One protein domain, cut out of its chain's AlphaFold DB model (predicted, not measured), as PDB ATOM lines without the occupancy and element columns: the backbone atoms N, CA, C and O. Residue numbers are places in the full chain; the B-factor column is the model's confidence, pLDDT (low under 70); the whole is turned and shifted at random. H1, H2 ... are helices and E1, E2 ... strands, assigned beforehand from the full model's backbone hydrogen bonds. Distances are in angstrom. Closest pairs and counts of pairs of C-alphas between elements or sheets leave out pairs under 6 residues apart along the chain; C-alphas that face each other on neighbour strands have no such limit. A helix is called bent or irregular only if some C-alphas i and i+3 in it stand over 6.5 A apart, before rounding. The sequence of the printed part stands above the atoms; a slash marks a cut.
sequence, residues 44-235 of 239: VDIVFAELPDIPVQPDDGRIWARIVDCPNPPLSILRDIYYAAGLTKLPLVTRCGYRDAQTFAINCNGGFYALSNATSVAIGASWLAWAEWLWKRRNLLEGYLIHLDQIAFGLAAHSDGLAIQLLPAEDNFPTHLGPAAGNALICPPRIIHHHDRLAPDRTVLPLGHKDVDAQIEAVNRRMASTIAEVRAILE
ATOM      1  N   VAL A  44     116.748  92.804  73.917       91.56
ATOM      2  CA  VAL A  44     116.298  92.826  72.514       91.56
ATOM      3  C   VAL A  44     117.318  92.226  71.545       91.56
ATOM      4  O   VAL A  44     116.998  92.031  70.376       91.56
ATOM      5  N   ASP A  45     118.532  91.946  72.016       93.94
ATOM      6  CA  ASP A  45     119.623  91.302  71.286       93.94
ATOM      7  C   ASP A  45     119.743  89.798  71.608       93.94
ATOM      8  O   ASP A  45     120.823  89.199  71.545       93.94
ATOM      9  N   ILE A  46     118.604  89.179  71.933       94.38
ATOM     10  CA  ILE A  46     118.449  87.741  72.133       94.38
ATOM     11  C   ILE A  46     117.824  87.086  70.896       94.38
ATOM     12  O   ILE A  46     116.851  87.584  70.327       94.38
ATOM     13  N   VAL A  47     118.324  85.904  70.531       94.06
ATOM     14  CA  VAL A  47     117.682  85.011  69.565       94.06
ATOM     15  C   VAL A  47     117.503  83.618  70.159       94.06
ATOM     16  O   VAL A  47     118.445  83.015  70.667       94.06
ATOM     17  N   PHE A  48     116.290  83.083  70.051       94.38
ATOM     18  CA  PHE A  48     115.975  81.724  70.477       94.38
ATOM     19  C   PHE A  48     116.310  80.739  69.362       94.38
ATOM     20  O   PHE A  48     115.704  80.755  68.290       94.38
ATOM     21  N   ALA A  49     117.275  79.867  69.624       93.06
ATOM     22  CA  ALA A  49     117.523  78.705  68.790       93.06
ATOM     23  C   ALA A  49     116.548  77.574  69.119       93.06
ATOM     24  O   ALA A  49     116.108  76.851  68.223       93.06
ATOM     25  N   GLU A  50     116.194  77.457  70.394       91.06
ATOM     26  CA  GLU A  50     115.219  76.523  70.938       91.06
ATOM     27  C   GLU A  50     114.468  77.217  72.076       91.06
ATOM     28  O   GLU A  50     114.980  78.152  72.696       91.06
ATOM     29  N   LEU A  51     113.239  76.778  72.352       84.75
ATOM     30  CA  LEU A  51     112.555  77.204  73.569       84.75
ATOM     31  C   LEU A  51     113.220  76.491  74.752       84.75
ATOM     32  O   LEU A  51     113.305  75.261  74.731       84.75
ATOM     33  N   PRO A  52     113.711  77.221  75.765       83.12
ATOM     34  CA  PRO A  52     114.349  76.582  76.899       83.12
ATOM     35  C   PRO A  52     113.282  75.862  77.740       83.12
ATOM     36  O   PRO A  52     112.215  76.410  78.024       83.12
ATOM     37  N   ASP A  53     113.574  74.629  78.148       85.94
ATOM     38  CA  ASP A  53     112.724  73.865  79.063       85.94
ATOM     39  C   ASP A  53     113.052  74.271  80.506       85.94
ATOM     40  O   ASP A  53     113.887  73.661  81.177       85.94
ATOM     41  N   ILE A  54     112.477  75.397  80.937       87.62
ATOM     42  CA  ILE A  54     112.691  75.960  82.273       87.62
ATOM     43  C   ILE A  54     111.435  75.702  83.104       87.62
ATOM     44  O   ILE A  54     110.372  76.235  82.772       87.62
ATOM     45  N   PRO A  55     111.530  74.942  84.210       88.25
ATOM     46  CA  PRO A  55     110.366  74.524  84.983       88.25
ATOM     47  C   PRO A  55     109.897  75.634  85.934       88.25
ATOM     48  O   PRO A  55     109.934  75.481  87.155       88.25
ATOM     49  N   VAL A  56     109.451  76.761  85.377       86.94
ATOM     50  CA  VAL A  56     108.892  77.887  86.135       86.94
ATOM     51  C   VAL A  56     107.565  77.466  86.764       86.94
ATOM     52  O   VAL A  56     106.583  77.235  86.058       86.94
ATOM     53  N   GLN A  57     107.522  77.390  88.093       85.88
ATOM     54  CA  GLN A  57     106.283  77.118  88.819       85.88
ATOM     55  C   GLN A  57     105.578  78.430  89.190       85.88
ATOM     56  O   GLN A  57     106.258  79.417  89.463       85.88
ATOM     57  N   PRO A  58     104.234  78.471  89.255       78.56
ATOM     58  CA  PRO A  58     103.476  79.695  89.536       78.56
ATOM     59  C   PRO A  58     103.917  80.466  90.796       78.56
ATOM     60  O   PRO A  58     103.907  81.696  90.776       78.56
ATOM     61  N   ASP A  59     104.381  79.764  91.837       77.00
ATOM     62  CA  ASP A  59     104.629  80.329  93.173       77.00
ATOM     63  C   ASP A  59     105.934  79.831  93.832       77.00
ATOM     64  O   ASP A  59     106.051  79.829  95.057       77.00
ATOM     65  N   ASP A  60     106.934  79.377  93.066       80.56
ATOM     66  CA  ASP A  60     108.178  78.863  93.674       80.56
ATOM     67  C   ASP A  60     109.118  79.951  94.224       80.56
ATOM     68  O   ASP A  60     110.079  79.624  94.926       80.56
ATOM     69  N   GLY A  61     108.856  81.228  93.919       85.62
ATOM     70  CA  GLY A  61     109.694  82.362  94.320       85.62
ATOM     71  C   GLY A  61     111.111  82.311  93.738       85.62
ATOM     72  O   GLY A  61     112.010  82.988  94.248       85.62
ATOM     73  N   ARG A  62     111.336  81.482  92.711       92.75
ATOM     74  CA  ARG A  62     112.637  81.311  92.068       92.75
ATOM     75  C   ARG A  62     112.729  82.185  90.834       92.75
ATOM     76  O   ARG A  62     111.778  82.338  90.069       92.75
ATOM     77  N   ILE A  63     113.926  82.707  90.610       95.25
ATOM     78  CA  ILE A  63     114.287  83.360  89.361       95.25
ATOM     79  C   ILE A  63     115.398  82.549  88.719       95.25
ATOM     80  O   ILE A  63     116.460  82.333  89.303       95.25
ATOM     81  N   TRP A  64     115.132  82.093  87.506       96.38
ATOM     82  CA  TRP A  64     116.077  81.373  86.679       96.38
ATOM     83  C   TRP A  64     116.881  82.382  85.875       96.38
ATOM     84  O   TRP A  64     116.319  83.166  85.109       96.38
ATOM     85  N   ALA A  65     118.191  82.388  86.079       96.62
ATOM     86  CA  ALA A  65     119.081  83.363  85.471       96.62
ATOM     87  C   ALA A  65     120.462  82.755  85.258       96.62
ATOM     88  O   ALA A  65     120.904  81.900  86.026       96.62
ATOM     89  N   ARG A  66     121.183  83.210  84.239       95.44
ATOM     90  CA  ARG A  66     122.577  82.801  84.042       95.44
ATOM     91  C   ARG A  66     123.496  83.703  84.858       95.44
ATOM     92  O   ARG A  66     123.281  84.910  84.908       95.44
ATOM     93  N   ILE A  67     124.543  83.151  85.467       96.19
ATOM     94  CA  ILE A  67     125.579  83.957  86.131       96.19
ATOM     95  C   ILE A  67     126.296  84.876  85.119       96.19
ATOM     96  O   ILE A  67     126.371  84.557  83.932       96.19
ATOM     97  N   VAL A  68     126.848  86.006  85.567       95.12
ATOM     98  CA  VAL A  68     127.690  86.861  84.710       95.12
ATOM     99  C   VAL A  68     128.909  86.137  84.142       95.12
ATOM    100  O   VAL A  68     129.530  85.300  84.799       95.12
ATOM    101  N   ASP A  69     129.316  86.536  82.940       92.00
ATOM    102  CA  ASP A  69     130.483  85.983  82.246       92.00
ATOM    103  C   ASP A  69     131.808  86.361  82.919       92.00
ATOM    104  O   ASP A  69     132.713  85.537  83.089       92.00
ATOM    105  N   CYS A  70     131.912  87.626  83.321       92.25
ATOM    106  CA  CYS A  70     133.107  88.253  83.872       92.25
ATOM    107  C   CYS A  70     132.764  89.024  85.159       92.25
ATOM    108  O   CYS A  70     131.607  89.401  85.353       92.25
ATOM    109  N   PRO A  71     133.751  89.291  86.036       93.38
ATOM    110  CA  PRO A  71     133.557  90.064  87.264       93.38
ATOM    111  C   PRO A  71     133.430  91.566  86.941       93.38
ATOM    112  O   PRO A  71     134.317  92.353  87.257       93.38
ATOM    113  N   ASN A  72     132.343  91.946  86.267       93.50
ATOM    114  CA  ASN A  72     132.052  93.310  85.833       93.50
ATOM    115  C   ASN A  72     130.762  93.789  86.530       93.50
ATOM    116  O   ASN A  72     129.672  93.545  86.010       93.50
ATOM    117  N   PRO A  73     130.842  94.426  87.712       96.69
ATOM    118  CA  PRO A  73     132.047  94.906  88.389       96.69
ATOM    119  C   PRO A  73     132.761  93.832  89.241       96.69
ATOM    120  O   PRO A  73     132.166  92.795  89.559       96.69
ATOM    121  N   PRO A  74     134.024  94.078  89.650       97.19
ATOM    122  CA  PRO A  74     134.755  93.227  90.580       97.19
ATOM    123  C   PRO A  74     134.010  93.000  91.896       97.19
ATOM    124  O   PRO A  74     133.290  93.873  92.384       97.19
ATOM    125  N   LEU A  75     134.250  91.846  92.528       97.88
ATOM    126  CA  LEU A  75     133.599  91.476  93.788       97.88
ATOM    127  C   LEU A  75     133.803  92.508  94.912       97.88
ATOM    128  O   LEU A  75     132.920  92.662  95.750       97.88
ATOM    129  N   SER A  76     134.935  93.219  94.944       97.69
ATOM    130  CA  SER A  76     135.168  94.306  95.907       97.69
ATOM    131  C   SER A  76     134.156  95.440  95.745       97.69
ATOM    132  O   SER A  76     133.509  95.807  96.719       97.69
ATOM    133  N   ILE A  77     133.932  95.903  94.513       98.25
ATOM    134  CA  ILE A  77     132.943  96.945  94.211       98.25
ATOM    135  C   ILE A  77     131.533  96.463  94.574       98.25
ATOM    136  O   ILE A  77     130.761  97.197  95.185       98.25
ATOM    137  N   LEU A  78     131.195  95.204  94.261       98.44
ATOM    138  CA  LEU A  78     129.904  94.633  94.661       98.44
ATOM    139  C   LEU A  78     129.726  94.641  96.186       98.44
ATOM    140  O   LEU A  78     128.650  94.981  96.669       98.44
ATOM    141  N   ARG A  79     130.762  94.294  96.958       98.38
ATOM    142  CA  ARG A  79     130.711  94.350  98.428       98.38
ATOM    143  C   ARG A  79     130.473  95.768  98.925       98.38
ATOM    144  O   ARG A  79     129.600  95.956  99.768       98.38
ATOM    145  N   ASP A  80     131.190  96.744  98.383       98.19
ATOM    146  CA  ASP A  80     131.050  98.144  98.783       98.19
ATOM    147  C   ASP A  80     129.641  98.673  98.496       98.19
ATOM    148  O   ASP A  80     129.046  99.343  99.340       98.19
ATOM    149  N   ILE A  81     129.056  98.291  97.356       98.50
ATOM    150  CA  ILE A  81     127.665  98.608  97.015       98.50
ATOM    151  C   ILE A  81     126.693  97.987  98.028       98.50
ATOM    152  O   ILE A  81     125.810  98.687  98.522       98.50
ATOM    153  N   TYR A  82     126.851  96.702  98.371       98.38
ATOM    154  CA  TYR A  82     125.954  96.021  99.316       98.38
ATOM    155  C   TYR A  82     126.077  96.592 100.732       98.38
ATOM    156  O   TYR A  82     125.064  96.829 101.392       98.38
ATOM    157  N   TYR A  83     127.291  96.904 101.187       98.31
ATOM    158  CA  TYR A  83     127.486  97.574 102.469       98.31
ATOM    159  C   TYR A  83     126.898  98.985 102.479       98.31
ATOM    160  O   TYR A  83     126.219  99.351 103.438       98.31
ATOM    161  N   ALA A  84     127.076  99.761 101.405       98.31
ATOM    162  CA  ALA A  84     126.457 101.078 101.269       98.31
ATOM    163  C   ALA A  84     124.919 101.004 101.250       98.31
ATOM    164  O   ALA A  84     124.253 101.932 101.711       98.31
ATOM    165  N   ALA A  85     124.359  99.898 100.755       98.00
ATOM    166  CA  ALA A  85     122.932  99.588 100.792       98.00
ATOM    167  C   ALA A  85     122.430  99.124 102.178       98.00
ATOM    168  O   ALA A  85     121.232  98.915 102.352       98.00
ATOM    169  N   GLY A  86     123.314  98.973 103.172       97.81
ATOM    170  CA  GLY A  86     122.971  98.474 104.509       97.81
ATOM    171  C   GLY A  86     122.799  96.952 104.590       97.81
ATOM    172  O   GLY A  86     122.340  96.441 105.610       97.81
ATOM    173  N   LEU A  87     123.177  96.214 103.541       96.25
ATOM    174  CA  LEU A  87     123.047  94.760 103.449       96.25
ATOM    175  C   LEU A  87     124.314  94.091 103.993       96.25
ATOM    176  O   LEU A  87     125.272  93.825 103.270       96.25
ATOM    177  N   THR A  88     124.337  93.837 105.301       92.50
ATOM    178  CA  THR A  88     125.517  93.281 105.992       92.50
ATOM    179  C   THR A  88     125.672  91.772 105.815       92.50
ATOM    180  O   THR A  88     126.791  91.256 105.856       92.50
ATOM    181  N   LYS A  89     124.573  91.045 105.583       96.50
ATOM    182  CA  LYS A  89     124.603  89.616 105.253       96.50
ATOM    183  C   LYS A  89     124.788  89.448 103.749       96.50
ATOM    184  O   LYS A  89     123.818  89.328 103.026       96.50
ATOM    185  N   LEU A  90     126.031  89.423 103.283       97.31
ATOM    186  CA  LEU A  90     126.316  89.359 101.849       97.31
ATOM    187  C   LEU A  90     125.809  88.064 101.173       97.31
ATOM    188  O   LEU A  90     125.727  87.016 101.825       97.31
ATOM    189  N   PRO A  91     125.521  88.104  99.857       97.19
ATOM    190  CA  PRO A  91     125.198  86.911  99.081       97.19
ATOM    191  C   PRO A  91     126.343  85.894  99.058       97.19
ATOM    192  O   PRO A  91     127.513  86.231  99.259       97.19
ATOM    193  N   LEU A  92     126.008  84.646  98.717       97.19
ATOM    194  CA  LEU A  92     127.008  83.615  98.447       97.19
ATOM    195  C   LEU A  92     127.948  84.059  97.323       97.19
ATOM    196  O   LEU A  92     127.512  84.599  96.306       97.19
ATOM    197  N   VAL A  93     129.241  83.801  97.505       97.69
ATOM    198  CA  VAL A  93     130.261  84.024  96.477       97.69
ATOM    199  C   VAL A  93     130.350  82.783  95.593       97.69
ATOM    200  O   VAL A  93     130.393  81.663  96.094       97.69
ATOM    201  N   THR A  94     130.398  82.988  94.281       95.94
ATOM    202  CA  THR A  94     130.552  81.935  93.273       95.94
ATOM    203  C   THR A  94     131.555  82.356  92.197       95.94
ATOM    204  O   THR A  94     132.046  83.488  92.209       95.94
ATOM    205  N   ARG A  95     131.879  81.450  91.272       94.88
ATOM    206  CA  ARG A  95     132.703  81.746  90.091       94.88
ATOM    207  C   ARG A  95     131.847  82.366  88.986       94.88
ATOM    208  O   ARG A  95     130.684  82.001  88.822       94.88
ATOM    209  N   CYS A  96     132.430  83.287  88.228       93.69
ATOM    210  CA  CYS A  96     131.842  83.774  86.983       93.69
ATOM    211  C   CYS A  96     131.768  82.647  85.938       93.69
ATOM    212  O   CYS A  96     132.465  81.636  86.043       93.69
ATOM    213  N   GLY A  97     130.937  82.834  84.913       88.69
ATOM    214  CA  GLY A  97     130.680  81.816  83.893       88.69
ATOM    215  C   GLY A  97     131.857  81.532  82.957       88.69
ATOM    216  O   GLY A  97     131.907  80.455  82.374       88.69
ATOM    217  N   TYR A  98     132.795  82.473  82.803       81.00
ATOM    218  CA  TYR A  98     133.902  82.331  81.854       81.00
ATOM    219  C   TYR A  98     135.286  82.575  82.466       81.00
ATOM    220  O   TYR A  98     136.195  81.767  82.279       81.00
ATOM    221  N   ARG A  99     135.484  83.667  83.212       74.25
ATOM    222  CA  ARG A  99     136.774  83.906  83.882       74.25
ATOM    223  C   ARG A  99     136.844  83.171  85.211       74.25
ATOM    224  O   ARG A  99     135.857  83.140  85.942       74.25
ATOM    225  N   ASP A 100     138.042  82.695  85.566       81.44
ATOM    226  CA  ASP A 100     138.342  82.217  86.920       81.44
ATOM    227  C   ASP A 100     138.427  83.386  87.911       81.44
ATOM    228  O   ASP A 100     139.478  83.763  88.422       81.44
ATOM    229  N   ALA A 101     137.289  84.036  88.097       91.88
ATOM    230  CA  ALA A 101     137.088  85.163  88.972       91.88
ATOM    231  C   ALA A 101     135.798  84.952  89.754       91.88
ATOM    232  O   ALA A 101     134.916  84.189  89.353       91.88
ATOM    233  N   GLN A 102     135.701  85.635  90.887       97.06
ATOM    234  CA  GLN A 102     134.570  85.508  91.789       97.06
ATOM    235  C   GLN A 102     133.576  86.655  91.624       97.06
ATOM    236  O   GLN A 102     133.941  87.788  91.310       97.06
ATOM    237  N   THR A 103     132.317  86.347  91.905       98.12
ATOM    238  CA  THR A 103     131.180  87.268  91.918       98.12
ATOM    239  C   THR A 103     130.160  86.797  92.962       98.12
ATOM    240  O   THR A 103     130.334  85.743  93.575       98.12
ATOM    241  N   PHE A 104     129.089  87.553  93.188       98.00
ATOM    242  CA  PHE A 104     127.947  87.055  93.956       98.00
ATOM    243  C   PHE A 104     127.081  86.122  93.106       98.00
ATOM    244  O   PHE A 104     126.860  86.391  91.930       98.00
ATOM    245  N   ALA A 105     126.524  85.071  93.713       96.38
ATOM    246  CA  ALA A 105     125.649  84.093  93.052       96.38
ATOM    247  C   ALA A 105     124.360  84.692  92.469       96.38
ATOM    248  O   ALA A 105     123.682  84.050  91.677       96.38
ATOM    249  N   ILE A 106     124.046  85.928  92.852       96.88
ATOM    250  CA  ILE A 106     122.894  86.693  92.377       96.88
ATOM    251  C   ILE A 106     123.275  87.801  91.387       96.88
ATOM    252  O   ILE A 106     122.402  88.495  90.877       96.88
ATOM    253  N   ASN A 107     124.567  87.971  91.089       97.31
ATOM    254  CA  ASN A 107     125.023  88.840  90.010       97.31
ATOM    255  C   ASN A 107     124.893  88.075  88.685       97.31
ATOM    256  O   ASN A 107     125.818  87.380  88.257       97.31
ATOM    257  N   CYS A 108     123.707  88.148  88.090       96.56
ATOM    258  CA  CYS A 108     123.311  87.361  86.922       96.56
ATOM    259  C   CYS A 108     123.402  88.190  85.643       96.56
ATOM    260  O   CYS A 108     123.179  89.382  85.706       96.56
ATOM    261  N   ASN A 109     123.690  87.596  84.488       95.19
ATOM    262  CA  ASN A 109     123.648  88.291  83.202       95.19
ATOM    263  C   ASN A 109     122.202  88.725  82.883       95.19
ATOM    264  O   ASN A 109     121.298  87.891  82.830       95.19
ATOM    265  N   GLY A 110     122.007  90.024  82.631       92.69
ATOM    266  CA  GLY A 110     120.689  90.621  82.404       92.69
ATOM    267  C   GLY A 110     119.956  90.195  81.129       92.69
ATOM    268  O   GLY A 110     118.766  90.485  81.018       92.69
ATOM    269  N   GLY A 111     120.618  89.505  80.200       93.81
ATOM    270  CA  GLY A 111     120.062  89.126  78.898       93.81
ATOM    271  C   GLY A 111     118.821  88.249  78.959       93.81
ATOM    272  O   GLY A 111     117.979  88.329  78.069       93.81
ATOM    273  N   PHE A 112     118.692  87.430  80.004       95.19
ATOM    274  CA  PHE A 112     117.594  86.481  80.131       95.19
ATOM    275  C   PHE A 112     117.272  86.170  81.596       95.19
ATOM    276  O   PHE A 112     118.149  85.749  82.356       95.19
ATOM    277  N   TYR A 113     115.995  86.304  81.954       95.12
ATOM    278  CA  TYR A 113     115.421  85.814  83.204       95.12
ATOM    279  C   TYR A 113     114.137  85.030  82.927       95.12
ATOM    280  O   TYR A 113     113.315  85.451  82.113       95.12
ATOM    281  N   ALA A 114     113.928  83.939  83.657       94.50
ATOM    282  CA  ALA A 114     112.678  83.186  83.661       94.50
ATOM    283  C   ALA A 114     112.122  83.096  85.087       94.50
ATOM    284  O   ALA A 114     112.831  82.735  86.026       94.50
ATOM    285  N   LEU A 115     110.858  83.471  85.267       93.31
ATOM    286  CA  LEU A 115     110.221  83.572  86.578       93.31
ATOM    287  C   LEU A 115     108.699  83.519  86.463       93.31
ATOM    288  O   LEU A 115     108.137  83.713  85.386       93.31
ATOM    289  N   SER A 116     108.014  83.263  87.572       91.12
ATOM    290  CA  SER A 116     106.552  83.282  87.581       91.12
ATOM    291  C   SER A 116     106.007  84.706  87.498       91.12
ATOM    292  O   SER A 116     106.663  85.657  87.931       91.12
ATOM    293  N   ASN A 117     104.776  84.873  87.002       88.50
ATOM    294  CA  ASN A 117     104.120  86.184  87.010       88.50
ATOM    295  C   ASN A 117     104.057  86.789  88.429       88.50
ATOM    296  O   ASN A 117     104.331  87.977  88.594       88.50
ATOM    297  N   ALA A 118     103.792  85.976  89.458       87.56
ATOM    298  CA  ALA A 118     103.783  86.423  90.852       87.56
ATOM    299  C   ALA A 118     105.159  86.951  91.300       87.56
ATOM    300  O   ALA A 118     105.255  88.065  91.816       87.56
ATOM    301  N   THR A 119     106.229  86.200  91.018       90.69
ATOM    302  CA  THR A 119     107.613  86.610  91.321       90.69
ATOM    303  C   THR A 119     107.989  87.879  90.556       90.69
ATOM    304  O   THR A 119     108.638  88.766  91.103       90.69
ATOM    305  N   SER A 120     107.529  88.002  89.309       89.88
ATOM    306  CA  SER A 120     107.798  89.161  88.455       89.88
ATOM    307  C   SER A 120     107.194  90.450  89.023       89.88
ATOM    308  O   SER A 120     107.855  91.485  89.076       89.88
ATOM    309  N   VAL A 121     105.959  90.380  89.527       86.38
ATOM    310  CA  VAL A 121     105.286  91.512  90.171       86.38
ATOM    311  C   VAL A 121     105.958  91.854  91.498       86.38
ATOM    312  O   VAL A 121     106.143  93.035  91.787       86.38
ATOM    313  N   ALA A 122     106.352  90.843  92.277       87.31
ATOM    314  CA  ALA A 122     107.002  91.037  93.570       87.31
ATOM    315  C   ALA A 122     108.346  91.771  93.437       87.31
ATOM    316  O   ALA A 122     108.555  92.786  94.100       87.31
ATOM    317  N   ILE A 123     109.225  91.313  92.538       92.38
ATOM    318  CA  ILE A 123     110.564  91.899  92.393       92.38
ATOM    319  C   ILE A 123     110.547  93.264  91.695       92.38
ATOM    320  O   ILE A 123     111.402  94.099  91.973       92.38
ATOM    321  N   GLY A 124     109.585  93.529  90.802       92.19
ATOM    322  CA  GLY A 124     109.592  94.724  89.951       92.19
ATOM    323  C   GLY A 124     109.693  96.047  90.721       92.19
ATOM    324  O   GLY A 124     110.468  96.928  90.343       92.19
ATOM    325  N   ALA A 125     108.962  96.177  91.832       90.94
ATOM    326  CA  ALA A 125     108.994  97.383  92.663       90.94
ATOM    327  C   ALA A 125     110.332  97.550  93.407       90.94
ATOM    328  O   ALA A 125     110.894  98.646  93.423       90.94
ATOM    329  N   SER A 126     110.853  96.464  93.987       95.00
ATOM    330  CA  SER A 126     112.140  96.458  94.695       95.00
ATOM    331  C   SER A 126     113.294  96.744  93.732       95.00
ATOM    332  O   SER A 126     114.134  97.606  93.994       95.00
ATOM    333  N   TRP A 127     113.277  96.124  92.550       95.81
ATOM    334  CA  TRP A 127     114.263  96.364  91.498       95.81
ATOM    335  C   TRP A 127     114.275  97.827  91.056       95.81
ATOM    336  O   TRP A 127     115.345  98.440  91.022       95.81
ATOM    337  N   LEU A 128     113.111  98.436  90.809       94.94
ATOM    338  CA  LEU A 128     113.045  99.862  90.481       94.94
ATOM    339  C   LEU A 128     113.638 100.734  91.596       94.94
ATOM    340  O   LEU A 128     114.458 101.611  91.320       94.94
ATOM    341  N   ALA A 129     113.269 100.474  92.852       96.25
ATOM    342  CA  ALA A 129     113.765 101.237  93.994       96.25
ATOM    343  C   ALA A 129     115.295 101.145  94.129       96.25
ATOM    344  O   ALA A 129     115.968 102.164  94.327       96.25
ATOM    345  N   TRP A 130     115.867  99.949  93.958       97.88
ATOM    346  CA  TRP A 130     117.315  99.750  93.986       97.88
ATOM    347  C   TRP A 130     118.022 100.384  92.791       97.88
ATOM    348  O   TRP A 130     119.090 100.974  92.965       97.88
ATOM    349  N   ALA A 131     117.422 100.345  91.600       97.00
ATOM    350  CA  ALA A 131     117.968 101.004  90.418       97.00
ATOM    351  C   ALA A 131     118.016 102.528  90.607       97.00
ATOM    352  O   ALA A 131     119.046 103.157  90.358       97.00
ATOM    353  N   GLU A 132     116.951 103.133  91.139       97.12
ATOM    354  CA  GLU A 132     116.931 104.558  91.483       97.12
ATOM    355  C   GLU A 132     117.938 104.912  92.584       97.12
ATOM    356  O   GLU A 132     118.619 105.944  92.511       97.12
ATOM    357  N   TRP A 133     118.044 104.071  93.616       98.06
ATOM    358  CA  TRP A 133     118.998 104.253  94.707       98.06
ATOM    359  C   TRP A 133     120.442 104.242  94.196       98.06
ATOM    360  O   TRP A 133     121.236 105.113  94.575       98.06
ATOM    361  N   LEU A 134     120.752 103.292  93.310       97.50
ATOM    362  CA  LEU A 134     122.073 103.088  92.733       97.50
ATOM    363  C   LEU A 134     122.404 104.173  91.705       97.50
ATOM    364  O   LEU A 134     123.526 104.663  91.679       97.50
ATOM    365  N   TRP A 135     121.425 104.656  90.938       96.81
ATOM    366  CA  TRP A 135     121.599 105.789  90.023       96.81
ATOM    367  C   TRP A 135     121.980 107.088  90.740       96.81
ATOM    368  O   TRP A 135     122.891 107.819  90.321       96.81
ATOM    369  N   LYS A 136     121.327 107.362  91.877       97.25
ATOM    370  CA  LYS A 136     121.666 108.496  92.755       97.25
ATOM    371  C   LYS A 136     123.072 108.361  93.353       97.25
ATOM    372  O   LYS A 136     123.658 109.372  93.730       97.25
ATOM    373  N   ARG A 137     123.624 107.143  93.393       97.62
ATOM    374  CA  ARG A 137     124.956 106.788  93.917       97.62
ATOM    375  C   ARG A 137     125.852 106.153  92.856       97.62
ATOM    376  O   ARG A 137     126.709 105.334  93.165       97.62
ATOM    377  N   ARG A 138     125.670 106.533  91.590       96.06
ATOM    378  CA  ARG A 138     126.374 105.927  90.447       96.06
ATOM    379  C   ARG A 138     127.898 106.034  90.522       96.06
ATOM    380  O   ARG A 138     128.586 105.297  89.837       96.06
ATOM    381  N   ASN A 139     128.434 106.911  91.368       96.94
ATOM    382  CA  ASN A 139     129.862 106.952  91.677       96.94
ATOM    383  C   ASN A 139     130.374 105.645  92.312       96.94
ATOM    384  O   ASN A 139     131.538 105.323  92.119       96.94
ATOM    385  N   LEU A 140     129.521 104.880  93.008       97.31
ATOM    386  CA  LEU A 140     129.858 103.549  93.532       97.31
ATOM    387  C   LEU A 140     130.097 102.519  92.421       97.31
ATOM    388  O   LEU A 140     130.709 101.489  92.664       97.31
ATOM    389  N   LEU A 141     129.583 102.774  91.215       95.81
ATOM    390  CA  LEU A 141     129.746 101.880  90.071       95.81
ATOM    391  C   LEU A 141     131.051 102.112  89.322       95.81
ATOM    392  O   LEU A 141     131.390 101.296  88.471       95.81
ATOM    393  N   GLU A 142     131.767 103.205  89.591       94.31
ATOM    394  CA  GLU A 142     132.976 103.573  88.853       94.31
ATOM    395  C   GLU A 142     132.740 103.506  87.322       94.31
ATOM    396  O   GLU A 142     131.844 104.170  86.796       94.31
ATOM    397  N   GLY A 143     133.509 102.686  86.596       94.44
ATOM    398  CA  GLY A 143     133.367 102.457  85.153       94.44
ATOM    399  C   GLY A 143     132.261 101.473  84.743       94.44
ATOM    400  O   GLY A 143     132.077 101.231  83.554       94.44
ATOM    401  N   TYR A 144     131.513 100.906  85.690       96.12
ATOM    402  CA  TYR A 144     130.563  99.807  85.472       96.12
ATOM    403  C   TYR A 144     129.101 100.267  85.414       96.12
ATOM    404  O   TYR A 144     128.187  99.488  85.675       96.12
ATOM    405  N   LEU A 145     128.855 101.527  85.038       94.88
ATOM    406  CA  LEU A 145     127.507 102.103  84.963       94.88
ATOM    407  C   LEU A 145     126.556 101.319  84.042       94.88
ATOM    408  O   LEU A 145     125.362 101.245  84.313       94.88
ATOM    409  N   ILE A 146     127.082 100.701  82.982       93.56
ATOM    410  CA  ILE A 146     126.305  99.854  82.063       93.56
ATOM    411  C   ILE A 146     125.678  98.632  82.757       93.56
ATOM    412  O   ILE A 146     124.672  98.114  82.287       93.56
ATOM    413  N   HIS A 147     126.222  98.203  83.898       95.00
ATOM    414  CA  HIS A 147     125.722  97.068  84.678       95.00
ATOM    415  C   HIS A 147     124.762  97.485  85.801       95.00
ATOM    416  O   HIS A 147     124.419  96.657  86.644       95.00
ATOM    417  N   LEU A 148     124.318  98.748  85.844       95.50
ATOM    418  CA  LEU A 148     123.443  99.253  86.907       95.50
ATOM    419  C   LEU A 148     122.175  98.409  87.066       95.50
ATOM    420  O   LEU A 148     121.854  98.021  88.185       95.50
ATOM    421  N   ASP A 149     121.496  98.105  85.957       94.50
ATOM    422  CA  ASP A 149     120.273  97.289  85.929       94.50
ATOM    423  C   ASP A 149     120.495  95.924  86.598       94.50
ATOM    424  O   ASP A 149     119.768  95.519  87.502       94.50
ATOM    425  N   GLN A 150     121.591  95.272  86.220       95.38
ATOM    426  CA  GLN A 150     122.004  93.963  86.703       95.38
ATOM    427  C   GLN A 150     122.340  93.942  88.201       95.38
ATOM    428  O   GLN A 150     121.990  93.014  88.931       95.38
ATOM    429  N   ILE A 151     123.033  94.974  88.679       97.31
ATOM    430  CA  ILE A 151     123.411  95.090  90.090       97.31
ATOM    431  C   ILE A 151     122.179  95.416  90.934       97.31
ATOM    432  O   ILE A 151     122.008  94.849  92.013       97.31
ATOM    433  N   ALA A 152     121.302  96.289  90.432       97.31
ATOM    434  CA  ALA A 152     120.033  96.611  91.069       97.31
ATOM    435  C   ALA A 152     119.116  95.384  91.178       97.31
ATOM    436  O   ALA A 152     118.492  95.196  92.220       97.31
ATOM    437  N   PHE A 153     119.100  94.515  90.162       96.75
ATOM    438  CA  PHE A 153     118.413  93.224  90.224       96.75
ATOM    439  C   PHE A 153     118.944  92.362  91.373       96.75
ATOM    440  O   PHE A 153     118.167  91.857  92.178       96.75
ATOM    441  N   GLY A 154     120.271  92.228  91.484       97.44
ATOM    442  CA  GLY A 154     120.891  91.472  92.572       97.44
ATOM    443  C   GLY A 154     120.536  92.034  93.952       97.44
ATOM    444  O   GLY A 154     120.195  91.270  94.851       97.44
ATOM    445  N   LEU A 155     120.558  93.362  94.116       98.25
ATOM    446  CA  LEU A 155     120.144  94.021  95.361       98.25
ATOM    447  C   LEU A 155     118.685  93.701  95.713       98.25
ATOM    448  O   LEU A 155     118.419  93.338  96.856       98.25
ATOM    449  N   ALA A 156     117.780  93.765  94.733       97.00
ATOM    450  CA  ALA A 156     116.365  93.447  94.911       97.00
ATOM    451  C   ALA A 156     116.140  91.982  95.284       97.00
ATOM    452  O   ALA A 156     115.522  91.682  96.300       97.00
ATOM    453  N   ALA A 157     116.714  91.054  94.514       96.44
ATOM    454  CA  ALA A 157     116.605  89.628  94.797       96.44
ATOM    455  C   ALA A 157     117.139  89.294  96.198       96.44
ATOM    456  O   ALA A 157     116.547  88.495  96.921       96.44
ATOM    457  N   HIS A 158     118.232  89.941  96.611       97.19
ATOM    458  CA  HIS A 158     118.790  89.760  97.940       97.19
ATOM    459  C   HIS A 158     117.914  90.339  99.053       97.19
ATOM    460  O   HIS A 158     117.680  89.652 100.048       97.19
ATOM    461  N   SER A 159     117.450  91.586  98.907       96.81
ATOM    462  CA  SER A 159     116.624  92.250  99.921       96.81
ATOM    463  C   SER A 159     115.294  91.542 100.125       96.81
ATOM    464  O   SER A 159     114.807  91.462 101.250       96.81
ATOM    465  N   ASP A 160     114.744  90.991  99.045       94.88
ATOM    466  CA  ASP A 160     113.436  90.346  99.030       94.88
ATOM    467  C   ASP A 160     113.532  88.855  99.406       94.88
ATOM    468  O   ASP A 160     112.515  88.177  99.543       94.88
ATOM    469  N   GLY A 161     114.748  88.326  99.590       94.12
ATOM    470  CA  GLY A 161     114.981  86.923  99.936       94.12
ATOM    471  C   GLY A 161     114.648  85.942  98.808       94.12
ATOM    472  O   GLY A 161     114.343  84.781  99.084       94.12
ATOM    473  N   LEU A 162     114.698  86.391  97.552       93.62
ATOM    474  CA  LEU A 162     114.381  85.581  96.380       93.62
ATOM    475  C   LEU A 162     115.531  84.633  96.036       93.62
ATOM    476  O   LEU A 162     116.714  84.976  96.110       93.62
ATOM    477  N   ALA A 163     115.172  83.417  95.633       93.75
ATOM    478  CA  ALA A 163     116.141  82.398  95.265       93.75
ATOM    479  C   ALA A 163     116.519  82.522  93.785       93.75
ATOM    480  O   ALA A 163     115.654  82.516  92.911       93.75
ATOM    481  N   ILE A 164     117.821  82.566  93.500       95.69
ATOM    482  CA  ILE A 164     118.332  82.462  92.134       95.69
ATOM    483  C   ILE A 164     118.668  81.005  91.834       95.69
ATOM    484  O   ILE A 164     119.478  80.387  92.528       95.69
ATOM    485  N   GLN A 165     118.072  80.478  90.771       95.94
ATOM    486  CA  GLN A 165     118.434  79.195  90.194       95.94
ATOM    487  C   GLN A 165     119.294  79.441  88.955       95.94
ATOM    488  O   GLN A 165     118.847  80.041  87.978       95.94
ATOM    489  N   LEU A 166     120.549  78.992  89.008       95.25
ATOM    490  CA  LEU A 166     121.483  79.239  87.917       95.25
ATOM    491  C   LEU A 166     121.125  78.393  86.695       95.25
ATOM    492  O   LEU A 166     121.021  77.168  86.787       95.25
ATOM    493  N   LEU A 167     120.959  79.079  85.570       94.38
ATOM    494  CA  LEU A 167     120.821  78.483  84.251       94.38
ATOM    495  C   LEU A 167     122.193  78.086  83.695       94.38
ATOM    496  O   LEU A 167     123.198  78.751  83.988       94.38
ATOM    497  N   PRO A 168     122.245  77.023  82.878       92.06
ATOM    498  CA  PRO A 168     123.459  76.637  82.185       92.06
ATOM    499  C   PRO A 168     123.806  77.646  81.074       92.06
ATOM    500  O   PRO A 168     123.048  78.571  80.769       92.06
ATOM    501  N   ALA A 169     124.993  77.504  80.483       90.25
ATOM    502  CA  ALA A 169     125.512  78.489  79.538       90.25
ATOM    503  C   ALA A 169     124.679  78.595  78.251       90.25
ATOM    504  O   ALA A 169     124.544  79.688  77.704       90.25
ATOM    505  N   GLU A 170     124.087  77.488  77.805       92.38
ATOM    506  CA  GLU A 170     123.261  77.419  76.600       92.38
ATOM    507  C   GLU A 170     121.970  78.251  76.675       92.38
ATOM    508  O   GLU A 170     121.425  78.583  75.626       92.38
ATOM    509  N   ASP A 171     121.498  78.619  77.872       94.00
ATOM    510  CA  ASP A 171     120.230  79.342  78.086       94.00
ATOM    511  C   ASP A 171     120.379  80.868  78.163       94.00
ATOM    512  O   ASP A 171     119.408  81.580  78.399       94.00
ATOM    513  N   ASN A 172     121.587  81.392  77.961       94.38
ATOM    514  CA  ASN A 172     121.856  82.813  77.719       94.38
ATOM    515  C   ASN A 172     123.292  82.926  77.181       94.38
ATOM    516  O   ASN A 172     124.196  83.431  77.855       94.38
ATOM    517  N   PHE A 173     123.527  82.333  76.010       93.56
ATOM    518  CA  PHE A 173     124.857  82.107  75.460       93.56
ATOM    519  C   PHE A 173     125.472  83.403  74.908       93.56
ATOM    520  O   PHE A 173     124.909  83.999  73.989       93.56
ATOM    521  N   PRO A 174     126.650  83.837  75.382       91.88
ATOM    522  CA  PRO A 174     127.237  85.116  75.019       91.88
ATOM    523  C   PRO A 174     128.101  84.984  73.760       91.88
ATOM    524  O   PRO A 174     129.076  84.235  73.712       91.88
ATOM    525  N   THR A 175     127.825  85.785  72.741       90.88
ATOM    526  CA  THR A 175     128.672  85.815  71.528       90.88
ATOM    527  C   THR A 175     129.846  86.799  71.622       90.88
ATOM    528  O   THR A 175     130.783  86.726  70.818       90.88
ATOM    529  N   HIS A 176     129.825  87.713  72.603       87.62
ATOM    530  CA  HIS A 176     130.829  88.773  72.768       87.62
ATOM    531  C   HIS A 176     132.209  88.243  73.182       87.62
ATOM    532  O   HIS A 176     133.216  88.920  72.990       87.62
ATOM    533  N   LEU A 177     132.268  87.028  73.737       82.44
ATOM    534  CA  LEU A 177     133.521  86.386  74.134       82.44
ATOM    535  C   LEU A 177     134.322  85.869  72.928       82.44
ATOM    536  O   LEU A 177     135.535  85.690  73.034       82.44
ATOM    537  N   GLY A 178     133.671  85.667  71.773       75.81
ATOM    538  CA  GLY A 178     134.319  85.193  70.549       75.81
ATOM    539  C   GLY A 178     135.154  83.917  70.761       75.81
ATOM    540  O   GLY A 178     134.840  83.120  71.645       75.81
ATOM    541  N   PRO A 179     136.262  83.745  70.016       68.69
ATOM    542  CA  PRO A 179     137.170  82.605  70.187       68.69
ATOM    543  C   PRO A 179     137.840  82.537  71.567       68.69
ATOM    544  O   PRO A 179     138.362  81.492  71.954       68.69
ATOM    545  N   ALA A 180     137.853  83.646  72.320       67.69
ATOM    546  CA  ALA A 180     138.451  83.665  73.648       67.69
ATOM    547  C   ALA A 180     137.657  82.794  74.629       67.69
ATOM    548  O   ALA A 180     138.270  82.255  75.547       67.69
ATOM    549  N   ALA A 181     136.350  82.583  74.401       66.31
ATOM    550  CA  ALA A 181     135.461  81.731  75.203       66.31
ATOM    551  C   ALA A 181     136.071  80.361  75.574       66.31
ATOM    552  O   ALA A 181     135.742  79.793  76.621       66.31
ATOM    553  N   GLY A 182     137.016  79.864  74.766       61.44
ATOM    554  CA  GLY A 182     137.748  78.633  75.030       61.44
ATOM    555  C   GLY A 182     136.809  77.431  75.113       61.44
ATOM    556  O   GLY A 182     135.642  77.502  74.739       61.44
ATOM    557  N   ASN A 183     137.301  76.309  75.638       61.72
ATOM    558  CA  ASN A 183     136.507  75.076  75.704       61.72
ATOM    559  C   ASN A 183     135.391  75.100  76.766       61.72
ATOM    560  O   ASN A 183     134.532  74.226  76.755       61.72
ATOM    561  N   ALA A 184     135.390  76.078  77.680       60.62
ATOM    562  CA  ALA A 184     134.430  76.150  78.786       60.62
ATOM    563  C   ALA A 184     133.003  76.533  78.344       60.62
ATOM    564  O   ALA A 184     132.056  76.352  79.102       60.62
ATOM    565  N   LEU A 185     132.860  77.054  77.124       67.75
ATOM    566  CA  LEU A 185     131.616  77.569  76.549       67.75
ATOM    567  C   LEU A 185     131.302  76.928  75.190       67.75
ATOM    568  O   LEU A 185     130.578  77.498  74.388       67.75
ATOM    569  N   ILE A 186     131.844  75.744  74.898       73.12
ATOM    570  CA  ILE A 186     131.512  75.025  73.661       73.12
ATOM    571  C   ILE A 186     130.310  74.123  73.941       73.12
ATOM    572  O   ILE A 186     130.454  72.930  74.198       73.12
ATOM    573  N   CYS A 187     129.118  74.713  73.917       82.69
ATOM    574  CA  CYS A 187     127.853  73.987  73.886       82.69
ATOM    575  C   CYS A 187     126.946  74.569  72.791       82.69
ATOM    576  O   CYS A 187     127.028  75.769  72.514       82.69
ATOM    577  N   PRO A 188     126.088  73.759  72.148       89.12
ATOM    578  CA  PRO A 188     125.069  74.284  71.245       89.12
ATOM    579  C   PRO A 188     124.130  75.241  72.007       89.12
ATOM    580  O   PRO A 188     123.502  74.816  72.979       89.12
ATOM    581  N   PRO A 189     124.022  76.523  71.617       92.56
ATOM    582  CA  PRO A 189     123.181  77.477  72.328       92.56
ATOM    583  C   PRO A 189     121.687  77.211  72.096       92.56
ATOM    584  O   PRO A 189     121.242  77.054  70.958       92.56
ATOM    585  N   ARG A 190     120.888  77.251  73.167       94.50
ATOM    586  CA  ARG A 190     119.418  77.320  73.086       94.50
ATOM    587  C   ARG A 190     118.950  78.765  72.956       94.50
ATOM    588  O   ARG A 190     118.037  79.054  72.185       94.50
ATOM    589  N   ILE A 191     119.630  79.683  73.640       95.44
ATOM    590  CA  ILE A 191     119.398  81.125  73.593       95.44
ATOM    591  C   ILE A 191     120.723  81.818  73.280       95.44
ATOM    592  O   ILE A 191     121.701  81.634  73.997       95.44
ATOM    593  N   ILE A 192     120.754  82.627  72.224       95.00
ATOM    594  CA  ILE A 192     121.934  83.361  71.763       95.00
ATOM    595  C   ILE A 192     121.787  84.832  72.150       95.00
ATOM    596  O   ILE A 192     120.877  85.502  71.674       95.00
ATOM    597  N   HIS A 193     122.715  85.345  72.953       95.31
ATOM    598  CA  HIS A 193     122.849  86.755  73.303       95.31
ATOM    599  C   HIS A 193     123.932  87.390  72.430       95.31
ATOM    600  O   HIS A 193     125.143  87.168  72.603       95.31
ATOM    601  N   HIS A 194     123.491  88.112  71.400       93.69
ATOM    602  CA  HIS A 194     124.368  88.448  70.292       93.69
ATOM    603  C   HIS A 194     125.209  89.713  70.514       93.69
ATOM    604  O   HIS A 194     126.173  89.872  69.782       93.69
ATOM    605  N   HIS A 195     124.920  90.598  71.480       90.00
ATOM    606  CA  HIS A 195     125.783  91.742  71.839       90.00
ATOM    607  C   HIS A 195     126.388  92.481  70.622       90.00
ATOM    608  O   HIS A 195     127.606  92.633  70.508       90.00
ATOM    609  N   ASP A 196     125.543  92.843  69.653       90.31
ATOM    610  CA  ASP A 196     125.939  93.474  68.379       90.31
ATOM    611  C   ASP A 196     126.876  92.668  67.445       90.31
ATOM    612  O   ASP A 196     127.343  93.189  66.431       90.31
ATOM    613  N   ARG A 197     127.107  91.374  67.695       92.69
ATOM    614  CA  ARG A 197     127.815  90.431  66.803       92.69
ATOM    615  C   ARG A 197     126.933  90.012  65.623       92.69
ATOM    616  O   ARG A 197     126.704  88.827  65.384       92.69
ATOM    617  N   LEU A 198     126.449  91.002  64.883       93.75
ATOM    618  CA  LEU A 198     125.641  90.837  63.684       93.75
ATOM    619  C   LEU A 198     126.420  91.258  62.435       93.75
ATOM    620  O   LEU A 198     127.204  92.207  62.462       93.75
ATOM    621  N   ALA A 199     126.173  90.579  61.321       93.44
ATOM    622  CA  ALA A 199     126.579  91.040  60.001       93.44
ATOM    623  C   ALA A 199     125.659  92.189  59.520       93.44
ATOM    624  O   ALA A 199     124.592  92.422  60.101       93.44
ATOM    625  N   PRO A 200     126.022  92.918  58.443       93.25
ATOM    626  CA  PRO A 200     125.195  94.007  57.907       93.25
ATOM    627  C   PRO A 200     123.762  93.596  57.534       93.25
ATOM    628  O   PRO A 200     122.846  94.413  57.608       93.25
ATOM    629  N   ASP A 201     123.556  92.330  57.172       90.00
ATOM    630  CA  ASP A 201     122.251  91.743  56.849       90.00
ATOM    631  C   ASP A 201     121.454  91.277  58.084       90.00
ATOM    632  O   ASP A 201     120.387  90.684  57.935       90.00
ATOM    633  N   ARG A 202     121.933  91.592  59.298       89.38
ATOM    634  CA  ARG A 202     121.347  91.225  60.601       89.38
ATOM    635  C   ARG A 202     121.438  89.740  60.956       89.38
ATOM    636  O   ARG A 202     120.802  89.326  61.922       89.38
ATOM    637  N   THR A 203     122.242  88.952  60.246       94.50
ATOM    638  CA  THR A 203     122.560  87.581  60.671       94.50
ATOM    639  C   THR A 203     123.557  87.582  61.829       94.50
ATOM    640  O   THR A 203     124.435  88.441  61.906       94.50
ATOM    641  N   VAL A 204     123.431  86.625  62.749       94.88
ATOM    642  CA  VAL A 204     124.395  86.432  63.840       94.88
ATOM    643  C   VAL A 204     125.707  85.899  63.266       94.88
ATOM    644  O   VAL A 204     125.707  84.935  62.497       94.88
ATOM    645  N   LEU A 205     126.826  86.527  63.633       93.81
ATOM    646  CA  LEU A 205     128.160  86.154  63.161       93.81
ATOM    647  C   LEU A 205     128.644  84.843  63.805       93.81
ATOM    648  O   LEU A 205     128.446  84.654  65.008       93.81
ATOM    649  N   PRO A 206     129.361  83.982  63.059       92.06
ATOM    650  CA  PRO A 206     129.971  82.783  63.622       92.06
ATOM    651  C   PRO A 206     131.056  83.126  64.656       92.06
ATOM    652  O   PRO A 206     131.667  84.207  64.646       92.06
ATOM    653  N   LEU A 207     131.300  82.179  65.557       88.81
ATOM    654  CA  LEU A 207     132.306  82.261  66.615       88.81
ATOM    655  C   LEU A 207     133.558  81.431  66.311       88.81
ATOM    656  O   LEU A 207     134.580  81.648  66.958       88.81
ATOM    657  N   GLY A 208     133.501  80.529  65.325       88.31
ATOM    658  CA  GLY A 208     134.610  79.647  64.950       88.31
ATOM    659  C   GLY A 208     134.603  78.303  65.683       88.31
ATOM    660  O   GLY A 208     135.605  77.588  65.660       88.31
ATOM    661  N   HIS A 209     133.495  77.950  66.338       87.12
ATOM    662  CA  HIS A 209     133.310  76.673  67.022       87.12
ATOM    663  C   HIS A 209     132.245  75.862  66.295       87.12
ATOM    664  O   HIS A 209     131.092  76.272  66.263       87.12
ATOM    665  N   LYS A 210     132.616  74.691  65.763       89.00
ATOM    666  CA  LYS A 210     131.769  73.883  64.869       89.00
ATOM    667  C   LYS A 210     130.318  73.729  65.348       89.00
ATOM    668  O   LYS A 210     129.403  74.007  64.579       89.00
ATOM    669  N   ASP A 211     130.115  73.302  66.591       88.69
ATOM    670  CA  ASP A 211     128.772  72.996  67.100       88.69
ATOM    671  C   ASP A 211     127.962  74.268  67.407       88.69
ATOM    672  O   ASP A 211     126.751  74.306  67.193       88.69
ATOM    673  N   VAL A 212     128.633  75.342  67.834       91.19
ATOM    674  CA  VAL A 212     128.005  76.657  68.051       91.19
ATOM    675  C   VAL A 212     127.628  77.295  66.714       91.19
ATOM    676  O   VAL A 212     126.514  77.786  66.547       91.19
ATOM    677  N   ASP A 213     128.537  77.248  65.742       92.81
ATOM    678  CA  ASP A 213     128.355  77.823  64.411       92.81
ATOM    679  C   ASP A 213     127.246  77.101  63.643       92.81
ATOM    680  O   ASP A 213     126.446  77.756  62.980       92.81
ATOM    681  N   ALA A 214     127.129  75.775  63.786       93.94
ATOM    682  CA  ALA A 214     126.023  75.013  63.211       93.94
ATOM    683  C   ALA A 214     124.658  75.491  63.742       93.94
ATOM    684  O   ALA A 214     123.703  75.642  62.974       93.94
ATOM    685  N   GLN A 215     124.569  75.782  65.043       94.62
ATOM    686  CA  GLN A 215     123.347  76.290  65.663       94.62
ATOM    687  C   GLN A 215     123.054  77.741  65.257       94.62
ATOM    688  O   GLN A 215     121.908  78.069  64.941       94.62
ATOM    689  N   ILE A 216     124.080  78.599  65.190       95.06
ATOM    690  CA  ILE A 216     123.976  79.972  64.666       95.06
ATOM    691  C   ILE A 216     123.460  79.954  63.223       95.06
ATOM    692  O   ILE A 216     122.539  80.694  62.879       95.06
ATOM    693  N   GLU A 217     123.997  79.077  62.377       96.38
ATOM    694  CA  GLU A 217     123.569  78.948  60.987       96.38
ATOM    695  C   GLU A 217     122.102  78.495  60.891       96.38
ATOM    696  O   GLU A 217     121.312  79.062  60.130       96.38
ATOM    697  N   ALA A 218     121.698  77.514  61.705       96.06
ATOM    698  CA  ALA A 218     120.313  77.059  61.780       96.06
ATOM    699  C   ALA A 218     119.354  78.164  62.250       96.06
ATOM    700  O   ALA A 218     118.233  78.276  61.745       96.06
ATOM    701  N   VAL A 219     119.777  78.998  63.201       95.75
ATOM    702  CA  VAL A 219     119.033  80.181  63.648       95.75
ATOM    703  C   VAL A 219     118.907  81.216  62.539       95.75
ATOM    704  O   VAL A 219     117.793  81.637  62.240       95.75
ATOM    705  N   ASN A 220     120.006  81.573  61.874       96.81
ATOM    706  CA  ASN A 220     120.004  82.558  60.792       96.81
ATOM    707  C   ASN A 220     119.061  82.148  59.650       96.81
ATOM    708  O   ASN A 220     118.283  82.971  59.168       96.81
ATOM    709  N   ARG A 221     119.059  80.862  59.261       95.50
ATOM    710  CA  ARG A 221     118.114  80.337  58.258       95.50
ATOM    711  C   ARG A 221     116.656  80.487  58.699       95.50
ATOM    712  O   ARG A 221     115.822  80.914  57.903       95.50
ATOM    713  N   ARG A 222     116.345  80.171  59.961       93.56
ATOM    714  CA  ARG A 222     114.987  80.320  60.516       93.56
ATOM    715  C   ARG A 222     114.558  81.782  60.579       93.56
ATOM    716  O   ARG A 222     113.473  82.102  60.111       93.56
ATOM    717  N   MET A 223     115.426  82.670  61.064       91.69
ATOM    718  CA  MET A 223     115.169  84.112  61.091       91.69
ATOM    719  C   MET A 223     114.862  84.658  59.696       91.69
ATOM    720  O   MET A 223     113.903  85.407  59.540       91.69
ATOM    721  N   ALA A 224     115.633  84.263  58.678       91.50
ATOM    722  CA  ALA A 224     115.392  84.684  57.302       91.50
ATOM    723  C   ALA A 224     114.001  84.250  56.799       91.50
ATOM    724  O   ALA A 224     113.283  85.075  56.231       91.50
ATOM    725  N   SER A 225     113.595  82.999  57.067       89.31
ATOM    726  CA  SER A 225     112.248  82.497  56.740       89.31
ATOM    727  C   SER A 225     111.161  83.294  57.458       89.31
ATOM    728  O   SER A 225     110.267  83.844  56.819       89.31
ATOM    729  N   THR A 226     111.279  83.457  58.779       87.31
ATOM    730  CA  THR A 226     110.294  84.183  59.589       87.31
ATOM    731  C   THR A 226     110.182  85.650  59.175       87.31
ATOM    732  O   THR A 226     109.081  86.188  59.121       87.31
ATOM    733  N   ILE A 227     111.290  86.318  58.841       86.94
ATOM    734  CA  ILE A 227     111.256  87.701  58.345       86.94
ATOM    735  C   ILE A 227     110.500  87.780  57.015       86.94
ATOM    736  O   ILE A 227     109.718  88.713  56.825       86.94
ATOM    737  N   ALA A 228     110.710  86.826  56.105       87.19
ATOM    738  CA  ALA A 228     109.987  86.775  54.837       87.19
ATOM    739  C   ALA A 228     108.478  86.553  55.051       87.19
ATOM    740  O   ALA A 228     107.668  87.292  54.492       87.19
ATOM    741  N   GLU A 229     108.104  85.611  55.919       86.12
ATOM    742  CA  GLU A 229     106.709  85.327  56.290       86.12
ATOM    743  C   GLU A 229     106.030  86.538  56.943       86.12
ATOM    744  O   GLU A 229     104.940  86.948  56.545       86.12
ATOM    745  N   VAL A 230     106.699  87.169  57.914       84.88
ATOM    746  CA  VAL A 230     106.187  88.367  58.586       84.88
ATOM    747  C   VAL A 230     106.022  89.512  57.589       84.88
ATOM    748  O   VAL A 230     105.000  90.192  57.624       84.88
ATOM    749  N   ARG A 231     106.963  89.726  56.661       85.88
ATOM    750  CA  ARG A 231     106.805  90.746  55.608       85.88
ATOM    751  C   ARG A 231     105.567  90.490  54.753       85.88
ATOM    752  O   ARG A 231     104.792  91.421  54.573       85.88
ATOM    753  N   ALA A 232     105.333  89.250  54.329       84.81
ATOM    754  CA  ALA A 232     104.153  88.895  53.540       84.81
ATOM    755  C   ALA A 232     102.825  89.187  54.273       84.81
ATOM    756  O   ALA A 232     101.854  89.610  53.653       84.81
ATOM    757  N   ILE A 233     102.781  89.020  55.602       82.62
ATOM    758  CA  ILE A 233     101.597  89.345  56.422       82.62
ATOM    759  C   ILE A 233     101.411  90.863  56.581       82.62
ATOM    760  O   ILE A 233     100.288  91.373  56.664       82.62
ATOM    761  N   LEU A 234     102.511  91.605  56.703       80.75
ATOM    762  CA  LEU A 234     102.479  93.034  57.017       80.75
ATOM    763  C   LEU A 234     102.313  93.924  55.786       80.75
ATOM    764  O   LEU A 234     101.738  95.010  55.911       80.75
ATOM    765  N   GLU A 235     102.792  93.460  54.639       82.94
ATOM    766  CA  GLU A 235     102.798  94.145  53.349       82.94
ATOM    767  C   GLU A 235     102.097  93.257  52.305       82.94
ATOM    768  O   GLU A 235     102.749  92.792  51.371       82.94
TER     769      GLU A 235
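Overview. This is residues 44 to 235 of the 239 residues of an uncharacterized protein of Azospirillum doebereinerae (UniProt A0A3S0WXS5). Two lobes lie along the longest axis: the larger is a small sheet, E5 E2 E6, with H4 over one face, H2 crossing H4, and H1, H3 and the hairpin of E3 and E4 beside them; the smaller holds the two-stranded sheet E1 E7, H5, H6 and the long H7. The short H5 packs on the other face of E5 E2 E6, near E2, and residues 225 to 235, of which 225 to 234 belong to H7, stick out. The 192 printed residues include seven named helices and seven named strands, in the order E1 E2 H1 E3 E4 E5 H2 H3 H4 E6 H5 H6 E7 H7. The class is mixed, helices and strands; E5 E2 E6 is a mixed sheet, the other two are antiparallel. The whole is compact, with a radius of gyration of the C-alphas of 18.0 A and spans of 53 by 36 by 30 A.

Arrangement. Begin at E1, residues 46 to 48, antiparallel to E7, residues 191 to 193; N 47 and O 192 are within hydrogen-bond range at 2.8 A. E7 is near H7, residues 210 to 234; the closest C-alphas of E1 and H7, Phe 48 and Val 219, are 7.6 A apart. Next find E2, residues 62 to 67, an inner strand, antiparallel to E5, residues 108 to 116 (N 64 and O 114, 2.8 A), and parallel to E6, residues 163 to 166 (N 63 and O 163, 2.9 A). E5 bends by 102 degrees at residue 111. In H1, residues 75 to 84, C-alpha 75 is 5.2 A from C-alpha 103 of E4, residues 102 to 104, which forms a hairpin with E3, residues 93 to 95 (N 94 and O 103, 2.8 A). H2, residues 117 to 136, only grazes the sheet E5 E2 E6 with residues 119 to 123. H3, residues 138 to 141, touches H1, closest C-alphas Leu 140 and Ile 81, 6.4 A. H4, residues 145 to 159, is on that sheet at a height of 8.7 A, over E5 and slantwise to it at 38 degrees on the local plane; 2 of its C-alphas fall on E6, only just short of lying over it. H4 touches H2 at a steep tilt of 54 degrees, opposite ways, closest C-alphas Ala 152 and Ala 131, 4.9 A. On the opposite face H5, residues 169 to 172, is only just over E2, with 3 C-alphas on it; its closest C-alpha pair with E7, Asp 171 and Ile 191, is 4.9 A apart. H6, residues 178 to 185, is close to H5 but not clearly touching, closest C-alphas Leu 185 and Ala 169, 6.9 A. Every O i to N i+4 pair is within hydrogen-bond range in H1 and H7, against 14 of 16 in H2, 9 of 11 in H4 and 0 of 4 in H6, where 1 of 5 O i to N i+3 pairs is; H3 and H5 are too short for O i to N i+4 pairs.

Along the chain. Find C-alpha 46 at (118.449, 87.741, 72.133), where E1 begins. E5 runs 17.3 A, H2 29.0 A and H4 21.0 A. H2 is only just irregular, C-alphas 122 and 125 being 6.7 A apart, with a kink of 31 degrees near residue 125; H4 is irregular at C-alphas 146 and 149, 7.6 A, and H6 at 180 and 183, 9.0 A. H7 runs 35.9 A to C-alpha 234 at (102.479, 93.034, 57.017).

Size, cuts and confidence. The C-alphas farthest apart, Thr 88 and Glu 235, are 57.3 A apart. The printed part has no cut; its long links are E1 to E2, 13 residues, and E7 to H7, 16 residues. The mean pLDDT of the printed part is 91.7; residues 179 to 185 are under 70.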